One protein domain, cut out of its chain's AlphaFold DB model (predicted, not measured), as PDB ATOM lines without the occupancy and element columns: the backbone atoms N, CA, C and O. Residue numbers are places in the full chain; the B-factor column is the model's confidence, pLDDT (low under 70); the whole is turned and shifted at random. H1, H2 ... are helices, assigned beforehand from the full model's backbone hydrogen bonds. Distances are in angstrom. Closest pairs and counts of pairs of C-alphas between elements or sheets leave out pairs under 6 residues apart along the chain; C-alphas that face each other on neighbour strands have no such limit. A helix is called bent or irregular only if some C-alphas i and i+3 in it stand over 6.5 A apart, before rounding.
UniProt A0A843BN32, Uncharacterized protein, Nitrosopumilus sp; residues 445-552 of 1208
ATOM      1  N   LYS A 445       9.257  39.879  31.056       94.06
ATOM      2  CA  LYS A 445      10.313  39.610  30.066       94.06
ATOM      3  C   LYS A 445      11.727  39.961  30.555       94.06
ATOM      4  O   LYS A 445      12.686  39.326  30.123       94.06
ATOM      5  N   SER A 446      11.873  40.937  31.458       93.38
ATOM      6  CA  SER A 446      13.174  41.345  32.012       93.38
ATOM      7  C   SER A 446      13.739  40.377  33.059       93.38
ATOM      8  O   SER A 446      14.931  40.435  33.357       93.38
ATOM      9  N   LYS A 447      12.906  39.476  33.603       95.69
ATOM     10  CA  LYS A 447      13.275  38.529  34.670       95.69
ATOM     11  C   LYS A 447      13.473  37.084  34.193       95.69
ATOM     12  O   LYS A 447      13.868  36.248  34.999       95.69
ATOM     13  N   LEU A 448      13.229  36.797  32.910       94.62
ATOM     14  CA  LEU A 448      13.319  35.448  32.341       94.62
ATOM     15  C   LEU A 448      14.730  34.859  32.496       94.62
ATOM     16  O   LEU A 448      15.703  35.397  31.952       94.62
ATOM     17  N   ASN A 449      14.843  33.711  33.162       95.19
ATOM     18  CA  ASN A 449      16.079  32.931  33.206       95.19
ATOM     19  C   ASN A 449      16.355  32.225  31.858       95.19
ATOM     20  O   ASN A 449      15.515  32.209  30.963       95.19
ATOM     21  N   LEU A 450      17.533  31.614  31.682       92.12
ATOM     22  CA  LEU A 450      17.939  31.033  30.390       92.12
ATOM     23  C   LEU A 450      16.976  29.950  29.852       92.12
ATOM     24  O   LEU A 450      16.766  29.869  28.641       92.12
ATOM     25  N   ALA A 451      16.368  29.139  30.725       91.62
ATOM     26  CA  ALA A 451      15.382  28.136  30.318       91.62
ATOM     27  C   ALA A 451      14.040  28.781  29.931       91.62
ATOM     28  O   ALA A 451      13.411  28.370  28.959       91.62
ATOM     29  N   GLU A 452      13.640  29.837  30.638       93.69
ATOM     30  CA  GLU A 452      12.440  30.630  30.348       93.69
ATOM     31  C   GLU A 452      12.580  31.445  29.056       93.69
ATOM     32  O   GLU A 452      11.639  31.524  28.273       93.69
ATOM     33  N   GLN A 453      13.770  31.976  28.757       95.25
ATOM     34  CA  GLN A 453      14.072  32.605  27.468       95.25
ATOM     35  C   GLN A 453      13.995  31.587  26.322       95.25
ATOM     36  O   GLN A 453      13.391  31.864  25.284       95.25
ATOM     37  N   ALA A 454      14.544  30.380  26.507       93.19
ATOM     38  CA  ALA A 454      14.406  29.299  25.532       93.19
ATOM     39  C   ALA A 454      12.933  28.883  25.336       93.19
ATOM     40  O   ALA A 454      12.512  28.614  24.207       93.19
ATOM     41  N   LEU A 455      12.129  28.889  26.405       93.06
ATOM     42  CA  LEU A 455      10.692  28.624  26.348       93.06
ATOM     43  C   LEU A 455       9.923  29.754  25.636       93.06
ATOM     44  O   LEU A 455       9.093  29.467  24.777       93.06
ATOM     45  N   TYR A 456      10.249  31.026  25.894       96.31
ATOM     46  CA  TYR A 456       9.688  32.202  25.208       96.31
ATOM     47  C   TYR A 456       9.964  32.181  23.700       96.31
ATOM     48  O   TYR A 456       9.035  32.335  22.906       96.31
ATOM     49  N   TYR A 457      11.204  31.926  23.268       95.94
ATOM     50  CA  TYR A 457      11.508  31.881  21.834       95.94
ATOM     51  C   TYR A 457      10.943  30.628  21.147       95.94
ATOM     52  O   TYR A 457      10.455  30.725  20.022       95.94
ATOM     53  N   SER A 458      10.930  29.461  21.805       89.75
ATOM     54  CA  SER A 458      10.345  28.244  21.213       89.75
ATOM     55  C   SER A 458       8.814  28.286  21.123       89.75
ATOM     56  O   SER A 458       8.267  27.883  20.098       89.75
ATOM     57  N   SER A 459       8.117  28.851  22.114       93.88
ATOM     58  CA  SER A 459       6.679  29.148  22.003       93.88
ATOM     59  C   SER A 459       6.400  30.251  20.975       93.88
ATOM     60  O   SER A 459       5.497  30.093  20.155       93.88
ATOM     61  N   SER A 460       7.236  31.295  20.895       92.56
ATOM     62  CA  SER A 460       7.142  32.309  19.831       92.56
ATOM     63  C   SER A 460       7.213  31.679  18.435       92.56
ATOM     64  O   SER A 460       6.432  32.062  17.566       92.56
ATOM     65  N   ALA A 461       8.074  30.673  18.222       90.81
ATOM     66  CA  ALA A 461       8.166  29.918  16.964       90.81
ATOM     67  C   ALA A 461       6.857  29.204  16.580       90.81
ATOM     68  O   ALA A 461       6.547  29.048  15.399       90.81
ATOM     69  N   LEU A 462       6.103  28.746  17.584       90.94
ATOM     70  CA  LEU A 462       4.828  28.049  17.418       90.94
ATOM     71  C   LEU A 462       3.638  29.011  17.318       90.94
ATOM     72  O   LEU A 462       2.599  28.607  16.793       90.94
ATOM     73  N   LYS A 463       3.795  30.270  17.751       89.06
ATOM     74  CA  LYS A 463       2.724  31.273  17.795       89.06
ATOM     75  C   LYS A 463       1.941  31.412  16.473       89.06
ATOM     76  O   LYS A 463       0.723  31.282  16.510       89.06
ATOM     77  N   PRO A 464       2.568  31.485  15.279       89.12
ATOM     78  CA  PRO A 464       1.827  31.507  14.009       89.12
ATOM     79  C   PRO A 464       0.912  30.289  13.746       89.12
ATOM     80  O   PRO A 464      -0.016  30.365  12.940       89.12
ATOM     81  N   ILE A 465       1.160  29.147  14.401       83.12
ATOM     82  CA  ILE A 465       0.318  27.942  14.323       83.12
ATOM     83  C   ILE A 465      -0.837  28.027  15.333       83.12
ATOM     84  O   ILE A 465      -1.954  27.622  15.003       83.12
ATOM     85  N   THR A 466      -0.599  28.557  16.539       83.94
ATOM     86  CA  THR A 466      -1.653  28.764  17.546       83.94
ATOM     87  C   THR A 466      -2.588  29.903  17.165       83.94
ATOM     88  O   THR A 466      -3.796  29.721  17.258       83.94
ATOM     89  N   ASP A 467      -2.072  31.018  16.640       84.31
ATOM     90  CA  ASP A 467      -2.858  32.149  16.129       84.31
ATOM     91  C   ASP A 467      -3.853  31.675  15.057       84.31
ATOM     92  O   ASP A 467      -5.045  31.973  15.112       84.31
ATOM     93  N   LEU A 468      -3.390  30.837  14.117       78.81
ATOM     94  CA  LEU A 468      -4.233  30.240  13.078       78.81
ATOM     95  C   LEU A 468      -5.290  29.270  13.644       78.81
ATOM     96  O   LEU A 468      -6.355  29.105  13.043       78.81
ATOM     97  N   ALA A 469      -5.015  28.621  14.779       74.94
ATOM     98  CA  ALA A 469      -5.981  27.770  15.469       74.94
ATOM     99  C   ALA A 469      -7.021  28.594  16.248       74.94
ATOM    100  O   ALA A 469      -8.206  28.268  16.184       74.94
ATOM    101  N   TYR A 470      -6.608  29.681  16.912       78.12
ATOM    102  CA  TYR A 470      -7.510  30.607  17.598       78.12
ATOM    103  C   TYR A 470      -8.418  31.339  16.611       78.12
ATOM    104  O   TYR A 470      -9.631  31.212  16.732       78.12
ATOM    105  N   ALA A 471      -7.876  31.960  15.560       71.25
ATOM    106  CA  ALA A 471      -8.675  32.620  14.522       71.25
ATOM    107  C   ALA A 471      -9.673  31.662  13.833       71.25
ATOM    108  O   ALA A 471     -10.749  32.070  13.390       71.25
ATOM    109  N   ALA A 472      -9.358  30.363  13.755       66.00
ATOM    110  CA  ALA A 472     -10.301  29.352  13.281       66.00
ATOM    111  C   ALA A 472     -11.417  29.039  14.298       66.00
ATOM    112  O   ALA A 472     -12.546  28.780  13.882       66.00
ATOM    113  N   ASP A 473     -11.127  29.059  15.601       66.94
ATOM    114  CA  ASP A 473     -12.104  28.813  16.667       66.94
ATOM    115  C   ASP A 473     -13.010  30.035  16.915       66.94
ATOM    116  O   ASP A 473     -14.221  29.868  17.040       66.94
ATOM    117  N   GLU A 474     -12.473  31.257  16.852       73.00
ATOM    118  CA  GLU A 474     -13.232  32.521  16.884       73.00
ATOM    119  C   GLU A 474     -14.284  32.573  15.770       73.00
ATOM    120  O   GLU A 474     -15.472  32.775  16.029       73.00
ATOM    121  N   VAL A 475     -13.884  32.272  14.529       59.56
ATOM    122  CA  VAL A 475     -14.784  32.190  13.362       59.56
ATOM    123  C   VAL A 475     -15.850  31.088  13.508       59.56
ATOM    124  O   VAL A 475     -16.885  31.138  12.839       59.56
ATOM    125  N   ILE A 476     -15.633  30.095  14.376       55.72
ATOM    126  CA  ILE A 476     -16.568  28.988  14.632       55.72
ATOM    127  C   ILE A 476     -17.483  29.252  15.838       55.72
ATOM    128  O   ILE A 476     -18.629  28.792  15.830       55.72
ATOM    129  N   ARG A 477     -17.013  29.972  16.865       59.28
ATOM    130  CA  ARG A 477     -17.717  30.156  18.149       59.28
ATOM    131  C   ARG A 477     -18.243  31.568  18.393       59.28
ATOM    132  O   ARG A 477     -19.146  31.720  19.211       59.28
ATOM    133  N   GLY A 478     -17.709  32.579  17.708       59.56
ATOM    134  CA  GLY A 478     -17.997  33.988  17.985       59.56
ATOM    135  C   GLY A 478     -17.407  34.483  19.310       59.56
ATOM    136  O   GLY A 478     -17.949  35.413  19.901       59.56
ATOM    137  N   THR A 479     -16.347  33.837  19.803       63.22
ATOM    138  CA  THR A 479     -15.516  34.345  20.902       63.22
ATOM    139  C   THR A 479     -14.484  35.341  20.377       63.22
ATOM    140  O   THR A 479     -14.107  35.282  19.212       63.22
ATOM    141  N   ASP A 480     -14.059  36.255  21.248       59.06
ATOM    142  CA  ASP A 480     -13.013  37.258  21.019       59.06
ATOM    143  C   ASP A 480     -11.852  36.912  21.964       59.06
ATOM    144  O   ASP A 480     -12.002  36.973  23.193       59.06
ATOM    145  N   HIS A 481     -10.737  36.440  21.406       65.00
ATOM    146  CA  HIS A 481      -9.528  36.105  22.143       65.00
ATOM    147  C   HIS A 481      -8.467  37.176  21.889       65.00
ATOM    148  O   HIS A 481      -7.903  37.284  20.805       65.00
ATOM    149  N   LYS A 482      -8.127  37.938  22.935       55.09
ATOM    150  CA  LYS A 482      -7.053  38.939  22.889       55.09
ATOM    151  C   LYS A 482      -5.678  38.283  22.716       55.09
ATOM    152  O   LYS A 482      -4.977  38.038  23.696       55.09
ATOM    153  N   VAL A 483      -5.295  38.021  21.472       64.88
ATOM    154  CA  VAL A 483      -3.958  37.558  21.085       64.88
ATOM    155  C   VAL A 483      -3.120  38.762  20.644       64.88
ATOM    156  O   VAL A 483      -3.548  39.557  19.811       64.88
ATOM    157  N   GLN A 484      -1.919  38.906  21.208       68.31
ATOM    158  CA  GLN A 484      -0.938  39.913  20.777       68.31
ATOM    159  C   GLN A 484      -0.485  39.623  19.329       68.31
ATOM    160  O   GLN A 484      -0.053  38.492  19.079       68.31
ATOM    161  N   PRO A 485      -0.543  40.588  18.391       63.84
ATOM    162  CA  PRO A 485      -0.365  40.325  16.965       63.84
ATOM    163  C   PRO A 485       1.006  39.729  16.606       63.84
ATOM    164  O   PRO A 485       2.050  40.066  17.172       63.84
ATOM    165  N   SER A 486       0.994  38.838  15.620       74.56
ATOM    166  CA  SER A 486       2.179  38.303  14.947       74.56
ATOM    167  C   SER A 486       2.567  39.183  13.748       74.56
ATOM    168  O   SER A 486       1.835  40.104  13.366       74.56
ATOM    169  N   ILE A 487       3.730  38.934  13.134       70.69
ATOM    170  CA  ILE A 487       4.149  39.657  11.917       70.69
ATOM    171  C   ILE A 487       3.089  39.447  10.825       70.69
ATOM    172  O   ILE A 487       2.638  40.400  10.192       70.69
ATOM    173  N   SER A 488       2.619  38.211  10.665       63.38
ATOM    174  CA  SER A 488       1.588  37.845   9.698       63.38
ATOM    175  C   SER A 488       0.235  38.506   9.964       63.38
ATOM    176  O   SER A 488      -0.369  38.967   8.997       63.38
ATOM    177  N   SER A 489      -0.237  38.642  11.213       62.47
ATOM    178  CA  SER A 489      -1.469  39.406  11.476       62.47
ATOM    179  C   SER A 489      -1.267  40.905  11.213       62.47
ATOM    180  O   SER A 489      -2.088  41.516  10.539       62.47
ATOM    181  N   THR A 490      -0.118  41.467  11.602       60.84
ATOM    182  CA  THR A 490       0.252  42.871  11.323       60.84
ATOM    183  C   THR A 490       0.299  43.171   9.814       60.84
ATOM    184  O   THR A 490      -0.111  44.243   9.369       60.84
ATOM    185  N   LEU A 491       0.747  42.207   9.000       54.78
ATOM    186  CA  LEU A 491       0.730  42.277   7.533       54.78
ATOM    187  C   LEU A 491      -0.668  42.062   6.925       54.78
ATOM    188  O   LEU A 491      -0.949  42.599   5.853       54.78
ATOM    189  N   ILE A 492      -1.546  41.297   7.579       54.78
ATOM    190  CA  ILE A 492      -2.942  41.095   7.154       54.78
ATOM    191  C   ILE A 492      -3.779  42.352   7.435       54.78
ATOM    192  O   ILE A 492      -4.512  42.797   6.548       54.78
ATOM    193  N   ASP A 493      -3.604  42.971   8.604       49.00
ATOM    194  CA  ASP A 493      -4.252  44.234   8.982       49.00
ATOM    195  C   ASP A 493      -3.743  45.424   8.148       49.00
ATOM    196  O   ASP A 493      -4.492  46.365   7.880       49.00
ATOM    197  N   ALA A 494      -2.504  45.356   7.639       48.41
ATOM    198  CA  ALA A 494      -1.987  46.288   6.630       48.41
ATOM    199  C   ALA A 494      -2.700  46.181   5.258       48.41
ATOM    200  O   ALA A 494      -2.565  47.078   4.424       48.41
ATOM    201  N   GLY A 495      -3.514  45.142   5.045       38.19
ATOM    202  CA  GLY A 495      -4.652  45.189   4.130       38.19
ATOM    203  C   GLY A 495      -4.539  44.362   2.846       38.19
ATOM    204  O   GLY A 495      -3.521  44.324   2.152       38.19
ATOM    205  N   ILE A 496      -5.680  43.777   2.467       41.56
ATOM    206  CA  ILE A 496      -5.885  43.000   1.230       41.56
ATOM    207  C   ILE A 496      -5.474  43.797  -0.026       41.56
ATOM    208  O   ILE A 496      -4.899  43.220  -0.950       41.56
ATOM    209  N   ASP A 497      -5.683  45.118  -0.027       43.72
ATOM    210  CA  ASP A 497      -5.272  46.029  -1.107       43.72
ATOM    211  C   ASP A 497      -3.750  46.035  -1.344       43.72
ATOM    212  O   ASP A 497      -3.299  46.142  -2.491       43.72
ATOM    213  N   VAL A 498      -2.939  45.891  -0.288       46.94
ATOM    214  CA  VAL A 498      -1.476  45.811  -0.423       46.94
ATOM    215  C   VAL A 498      -1.058  44.426  -0.912       46.94
ATOM    216  O   VAL A 498      -0.166  44.326  -1.751       46.94
ATOM    217  N   GLY A 499      -1.786  43.375  -0.521       47.50
ATOM    218  CA  GLY A 499      -1.667  42.046  -1.124       47.50
ATOM    219  C   GLY A 499      -1.871  42.067  -2.645       47.50
ATOM    220  O   GLY A 499      -1.072  41.481  -3.375       47.50
ATOM    221  N   SER A 500      -2.875  42.797  -3.153       43.19
ATOM    222  CA  SER A 500      -3.022  43.007  -4.604       43.19
ATOM    223  C   SER A 500      -1.882  43.824  -5.213       43.19
ATOM    224  O   SER A 500      -1.383  43.437  -6.267       43.19
ATOM    225  N   LYS A 501      -1.410  44.894  -4.558       45.28
ATOM    226  CA  LYS A 501      -0.297  45.708  -5.084       45.28
ATOM    227  C   LYS A 501       1.009  44.924  -5.186       45.28
ATOM    228  O   LYS A 501       1.621  44.956  -6.243       45.28
ATOM    229  N   ILE A 502       1.387  44.157  -4.163       46.38
ATOM    230  CA  ILE A 502       2.588  43.301  -4.194       46.38
ATOM    231  C   ILE A 502       2.492  42.261  -5.328       46.38
ATOM    232  O   ILE A 502       3.495  41.938  -5.958       46.38
ATOM    233  N   ILE A 503       1.287  41.769  -5.642       46.22
ATOM    234  CA  ILE A 503       1.047  40.849  -6.770       46.22
ATOM    235  C   ILE A 503       1.102  41.562  -8.140       46.22
ATOM    236  O   ILE A 503       1.442  40.919  -9.136       46.22
ATOM    237  N   GLU A 504       0.792  42.860  -8.215       48.22
ATOM    238  CA  GLU A 504       0.831  43.656  -9.456       48.22
ATOM    239  C   GLU A 504       2.192  44.322  -9.742       48.22
ATOM    240  O   GLU A 504       2.573  44.409 -10.910       48.22
ATOM    241  N   THR A 505       2.926  44.783  -8.720       59.03
ATOM    242  CA  THR A 505       4.207  45.506  -8.871       59.03
ATOM    243  C   THR A 505       5.431  44.677  -8.480       59.03
ATOM    244  O   THR A 505       6.469  44.803  -9.122       59.03
ATOM    245  N   GLY A 506       5.311  43.805  -7.474       59.31
ATOM    246  CA  GLY A 506       6.426  43.059  -6.876       59.31
ATOM    247  C   GLY A 506       7.142  43.774  -5.722       59.31
ATOM    248  O   GLY A 506       7.954  43.140  -5.050       59.31
ATOM    249  N   ASP A 507       6.815  45.042  -5.462       61.94
ATOM    250  CA  ASP A 507       7.465  45.883  -4.448       61.94
ATOM    251  C   ASP A 507       6.641  45.961  -3.150       61.94
ATOM    252  O   ASP A 507       5.404  45.987  -3.180       61.94
ATOM    253  N   LEU A 508       7.321  46.059  -2.004       70.00
ATOM    254  CA  LEU A 508       6.693  46.431  -0.733       70.00
ATOM    255  C   LEU A 508       6.378  47.936  -0.718       70.00
ATOM    256  O   LEU A 508       7.038  48.740  -1.372       70.00
ATOM    257  N   THR A 509       5.358  48.340   0.042       76.19
ATOM    258  CA  THR A 509       5.116  49.766   0.301       76.19
ATOM    259  C   THR A 509       5.996  50.237   1.466       76.19
ATOM    260  O   THR A 509       6.091  49.510   2.457       76.19
ATOM    261  N   PRO A 510       6.559  51.462   1.438       75.62
ATOM    262  CA  PRO A 510       7.425  51.957   2.517       75.62
ATOM    263  C   PRO A 510       6.783  51.953   3.914       75.62
ATOM    264  O   PRO A 510       7.474  51.859   4.922       75.62
ATOM    265  N   GLU A 511       5.450  52.017   4.001       76.38
ATOM    266  CA  GLU A 511       4.726  51.871   5.271       76.38
ATOM    267  C   GLU A 511       4.854  50.453   5.862       76.38
ATOM    268  O   GLU A 511       4.997  50.305   7.073       76.38
ATOM    269  N   ILE A 512       4.840  49.412   5.019       71.06
ATOM    270  CA  ILE A 512       5.090  48.030   5.448       71.06
ATOM    271  C   ILE A 512       6.580  47.805   5.700       71.06
ATOM    272  O   ILE A 512       6.917  47.158   6.686       71.06
ATOM    273  N   GLU A 513       7.471  48.359   4.873       75.12
ATOM    274  CA  GLU A 513       8.919  48.262   5.110       75.12
ATOM    275  C   GLU A 513       9.302  48.851   6.473       75.12
ATOM    276  O   GLU A 513      10.025  48.204   7.226       75.12
ATOM    277  N   ASN A 514       8.738  50.008   6.841       80.88
ATOM    278  CA  ASN A 514       8.919  50.598   8.167       80.88
ATOM    279  C   ASN A 514       8.323  49.719   9.278       80.88
ATOM    280  O   ASN A 514       9.045  49.367  10.204       80.88
ATOM    281  N   LYS A 515       7.058  49.276   9.169       75.44
ATOM    282  CA  LYS A 515       6.424  48.412  10.191       75.44
ATOM    283  C   LYS A 515       7.176  47.092  10.411       75.44
ATOM    284  O   LYS A 515       7.315  46.651  11.547       75.44
ATOM    285  N   VAL A 516       7.690  46.476   9.345       75.62
ATOM    286  CA  VAL A 516       8.531  45.272   9.437       75.62
ATOM    287  C   VAL A 516       9.899  45.610  10.031       75.62
ATOM    288  O   VAL A 516      10.375  44.880  10.896       75.62
ATOM    289  N   ALA A 517      10.527  46.718   9.627       79.00
ATOM    290  CA  ALA A 517      11.807  47.149  10.184       79.00
ATOM    291  C   ALA A 517      11.717  47.504  11.676       79.00
ATOM    292  O   ALA A 517      12.673  47.260  12.405       79.00
ATOM    293  N   ASP A 518      10.599  48.059  12.141       82.94
ATOM    294  CA  ASP A 518      10.377  48.376  13.552       82.94
ATOM    295  C   ASP A 518      10.149  47.098  14.377       82.94
ATOM    296  O   ASP A 518      10.845  46.898  15.371       82.94
ATOM    297  N   TYR A 519       9.345  46.144  13.888       79.50
ATOM    298  CA  TYR A 519       9.214  44.812  14.509       79.50
ATOM    299  C   TYR A 519      10.568  44.075  14.621       79.50
ATOM    300  O   TYR A 519      10.891  43.483  15.651       79.50
ATOM    301  N   VAL A 520      11.404  44.156  13.574       85.69
ATOM    302  CA  VAL A 520      12.771  43.598  13.557       85.69
ATOM    303  C   VAL A 520      13.675  44.257  14.611       85.69
ATOM    304  O   VAL A 520      14.548  43.579  15.155       85.69
ATOM    305  N   LYS A 521      13.498  45.554  14.908       88.00
ATOM    306  CA  LYS A 521      14.271  46.275  15.940       88.00
ATOM    307  C   LYS A 521      13.816  45.920  17.357       88.00
ATOM    308  O   LYS A 521      14.665  45.817  18.237       88.00
ATOM    309  N   GLU A 522      12.511  45.761  17.576       86.88
ATOM    310  CA  GLU A 522      11.927  45.522  18.904       86.88
ATOM    311  C   GLU A 522      12.272  44.137  19.472       86.88
ATOM    312  O   GLU A 522      12.584  44.016  20.659       86.88
ATOM    313  N   ASP A 523      12.263  43.089  18.640       89.75
ATOM    314  CA  ASP A 523      12.741  41.759  19.035       89.75
ATOM    315  C   ASP A 523      13.346  40.994  17.832       89.75
ATOM    316  O   ASP A 523      12.658  40.223  17.144       89.75
ATOM    317  N   PRO A 524      14.651  41.181  17.544       88.69
ATOM    318  CA  PRO A 524      15.304  40.530  16.410       88.69
ATOM    319  C   PRO A 524      15.409  39.008  16.580       88.69
ATOM    320  O   PRO A 524      15.335  38.279  15.591       88.69
ATOM    321  N   LEU A 525      15.541  38.503  17.814       88.75
ATOM    322  CA  LEU A 525      15.616  37.062  18.087       88.75
ATOM    323  C   LEU A 525      14.266  36.386  17.834       88.75
ATOM    324  O   LEU A 525      14.207  35.380  17.124       88.75
ATOM    325  N   ARG A 526      13.174  36.980  18.324       89.75
ATOM    326  CA  ARG A 526      11.807  36.560  17.996       89.75
ATOM    327  C   ARG A 526      11.584  36.592  16.492       89.75
ATOM    328  O   ARG A 526      11.096  35.611  15.943       89.75
ATOM    329  N   THR A 527      11.987  37.666  15.816       89.00
ATOM    330  CA  THR A 527      11.792  37.808  14.368       89.00
ATOM    331  C   THR A 527      12.519  36.717  13.577       89.00
ATOM    332  O   THR A 527      11.915  36.085  12.711       89.00
ATOM    333  N   VAL A 528      13.779  36.417  13.919       87.06
ATOM    334  CA  VAL A 528      14.561  35.317  13.317       87.06
ATOM    335  C   VAL A 528      13.903  33.947  13.523       87.06
ATOM    336  O   VAL A 528      14.044  33.068  12.674       87.06
ATOM    337  N   VAL A 529      13.168  33.759  14.620       88.75
ATOM    338  CA  VAL A 529      12.510  32.492  14.969       88.75
ATOM    339  C   VAL A 529      11.084  32.382  14.399       88.75
ATOM    340  O   VAL A 529      10.678  31.296  13.980       88.75
ATOM    341  N   GLN A 530      10.337  33.486  14.311       88.44
ATOM    342  CA  GLN A 530       8.969  33.518  13.779       88.44
ATOM    343  C   GLN A 530       8.921  33.563  12.251       88.44
ATOM    344  O   GLN A 530       8.141  32.827  11.645       88.44
ATOM    345  N   LEU A 531       9.770  34.366  11.604       85.12
ATOM    346  CA  LEU A 531       9.721  34.575  10.155       85.12
ATOM    347  C   LEU A 531       9.894  33.277   9.326       85.12
ATOM    348  O   LEU A 531       9.183  33.123   8.331       85.12
ATOM    349  N   PRO A 532      10.724  32.284   9.718       83.31
ATOM    350  CA  PRO A 532      10.757  30.977   9.055       83.31
ATOM    351  C   PRO A 532       9.479  30.150   9.249       83.31
ATOM    352  O   PRO A 532       9.069  29.443   8.325       83.31
ATOM    353  N   ALA A 533       8.839  30.228  10.421       77.25
ATOM    354  CA  ALA A 533       7.591  29.521  10.714       77.25
ATOM    355  C   ALA A 533       6.412  30.128   9.935       77.25
ATOM    356  O   ALA A 533       5.634  29.397   9.319       77.25
ATOM    357  N   GLU A 534       6.337  31.459   9.865       79.31
ATOM    358  CA  GLU A 534       5.377  32.169   9.019       79.31
ATOM    359  C   GLU A 534       5.621  31.910   7.532       79.31
ATOM    360  O   GLU A 534       4.680  31.584   6.812       79.31
ATOM    361  N   ALA A 535       6.867  31.970   7.052       74.25
ATOM    362  CA  ALA A 535       7.188  31.651   5.662       74.25
ATOM    363  C   ALA A 535       6.807  30.201   5.310       74.25
ATOM    364  O   ALA A 535       6.243  29.947   4.241       74.25
ATOM    365  N   ALA A 536       7.038  29.247   6.218       70.00
ATOM    366  CA  ALA A 536       6.576  27.870   6.062       70.00
ATOM    367  C   ALA A 536       5.038  27.774   6.027       70.00
ATOM    368  O   ALA A 536       4.498  27.047   5.190       70.00
ATOM    369  N   LEU A 537       4.329  28.539   6.864       70.56
ATOM    370  CA  LEU A 537       2.865  28.639   6.849       70.56
ATOM    371  C   LEU A 537       2.319  29.323   5.594       70.56
ATOM    372  O   LEU A 537       1.288  28.882   5.105       70.56
ATOM    373  N   TRP A 538       2.997  30.308   5.007       65.75
ATOM    374  CA  TRP A 538       2.622  30.892   3.713       65.75
ATOM    375  C   TRP A 538       2.828  29.889   2.569       65.75
ATOM    376  O   TRP A 538       1.915  29.648   1.774       65.75
ATOM    377  N   ILE A 539       3.986  29.219   2.525       59.91
ATOM    378  CA  ILE A 539       4.317  28.194   1.517       59.91
ATOM    379  C   ILE A 539       3.376  26.977   1.617       59.91
ATOM    380  O   ILE A 539       2.991  26.392   0.598       59.91
ATOM    381  N   ALA A 540       2.960  26.598   2.828       56.91
ATOM    382  CA  ALA A 540       1.988  25.533   3.064       56.91
ATOM    383  C   ALA A 540       0.521  26.008   2.999       56.91
ATOM    384  O   ALA A 540      -0.375  25.185   2.792       56.91
ATOM    385  N   GLY A 541       0.255  27.307   3.158       47.25
ATOM    386  CA  GLY A 541      -1.015  27.879   3.629       47.25
ATOM    387  C   GLY A 541      -2.226  27.528   2.785       47.25
ATOM    388  O   GLY A 541      -3.238  27.064   3.308       47.25
ATOM    389  N   GLY A 542      -2.083  27.591   1.457       41.00
ATOM    390  CA  GLY A 542      -3.127  27.182   0.509       41.00
ATOM    391  C   GLY A 542      -3.585  25.718   0.643       41.00
ATOM    392  O   GLY A 542      -4.606  25.343   0.068       41.00
ATOM    393  N   LYS A 543      -2.859  24.888   1.405       45.47
ATOM    394  CA  LYS A 543      -3.236  23.517   1.793       45.47
ATOM    395  C   LYS A 543      -3.378  23.340   3.308       45.47
ATOM    396  O   LYS A 543      -4.248  22.581   3.718       45.47
ATOM    397  N   ALA A 544      -2.572  24.024   4.120       44.25
ATOM    398  CA  ALA A 544      -2.632  23.959   5.581       44.25
ATOM    399  C   ALA A 544      -3.935  24.564   6.121       44.25
ATOM    400  O   ALA A 544      -4.623  23.911   6.898       44.25
ATOM    401  N   ILE A 545      -4.362  25.725   5.610       41.81
ATOM    402  CA  ILE A 545      -5.652  26.348   5.957       41.81
ATOM    403  C   ILE A 545      -6.813  25.465   5.465       41.81
ATOM    404  O   ILE A 545      -7.779  25.238   6.189       41.81
ATOM    405  N   GLN A 546      -6.690  24.850   4.279       41.91
ATOM    406  CA  GLN A 546      -7.644  23.827   3.813       41.91
ATOM    407  C   GLN A 546      -7.619  22.531   4.646       41.91
ATOM    408  O   GLN A 546      -8.547  21.729   4.536       41.91
ATOM    409  N   GLY A 547      -6.572  22.298   5.440       41.59
ATOM    410  CA  GLY A 547      -6.472  21.227   6.427       41.59
ATOM    411  C   GLY A 547      -7.155  21.624   7.732       41.59
ATOM    412  O   GLY A 547      -8.116  20.973   8.126       41.59
ATOM    413  N   ALA A 548      -6.738  22.735   8.342       38.59
ATOM    414  CA  ALA A 548      -7.302  23.270   9.581       38.59
ATOM    415  C   ALA A 548      -8.826  23.472   9.487       38.59
ATOM    416  O   ALA A 548      -9.568  22.950  10.314       38.59
ATOM    417  N   VAL A 549      -9.323  24.097   8.412       37.81
ATOM    418  CA  VAL A 549     -10.770  24.312   8.196       37.81
ATOM    419  C   VAL A 549     -11.539  23.001   7.946       37.81
ATOM    420  O   VAL A 549     -12.744  22.945   8.193       37.81
ATOM    421  N   LYS A 550     -10.879  21.919   7.498       40.59
ATOM    422  CA  LYS A 550     -11.489  20.574   7.464       40.59
ATOM    423  C   LYS A 550     -11.493  19.917   8.839       40.59
ATOM    424  O   LYS A 550     -12.517  19.361   9.214       40.59
ATOM    425  N   VAL A 551     -10.381  19.986   9.573       37.56
ATOM    426  CA  VAL A 551     -10.245  19.408  10.919       37.56
ATOM    427  C   VAL A 551     -11.238  20.065  11.875       37.56
ATOM    428  O   VAL A 551     -12.014  19.361  12.509       37.56
ATOM    429  N   ALA A 552     -11.330  21.395  11.891       34.62
ATOM    430  CA  ALA A 552     -12.286  22.121  12.725       34.62
ATOM    431  C   ALA A 552     -13.758  21.814  12.356       34.62
ATOM    432  O   ALA A 552     -14.609  21.675  13.234       34.62
TER     433      ALA A 552
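Overview. This is residues 445 to 552 of the 1208 residues of an uncharacterized protein of Nitrosopumilus sp (UniProt A0A843BN32). Two bent helices, H5 and H1, meet near the bend of H1. H2, H3 and H4 make an open loop to one side. The 108 printed residues, with five named helices and class all helix, are only just compact, close to loose: radius of gyration of the C-alphas 15.4 A, spans 46 by 37 by 25 A.

Arrangement. H5, residues 524 to 552, and H1, residues 450 to 477, each assigned as one helix by hydrogen bonds, are bent: C-alphas 539 and 542 are 7.6 A apart, C-alphas 461 and 464 7.2 A. Their first arms, H5a and H1a, the latter with residues 457 to 461 alone, touch at a shallow tilt of 29 degrees, closest C-alphas Ala 461 and Gln 530, 4.9 A. Every O i to N i+4 pair is within hydrogen-bond range in H1a, 10 of 12 in H5a.

Along the chain. H2 is residues 487 to 493, H3 496 to 505, H4 510 to 522. C-alpha 524 is at (15.304, 40.530, 16.410), C-alpha 552 at (-12.286, 22.121, 12.725).

Size, cuts and confidence. The printed part has no cut; 48 residues have pLDDT under 70.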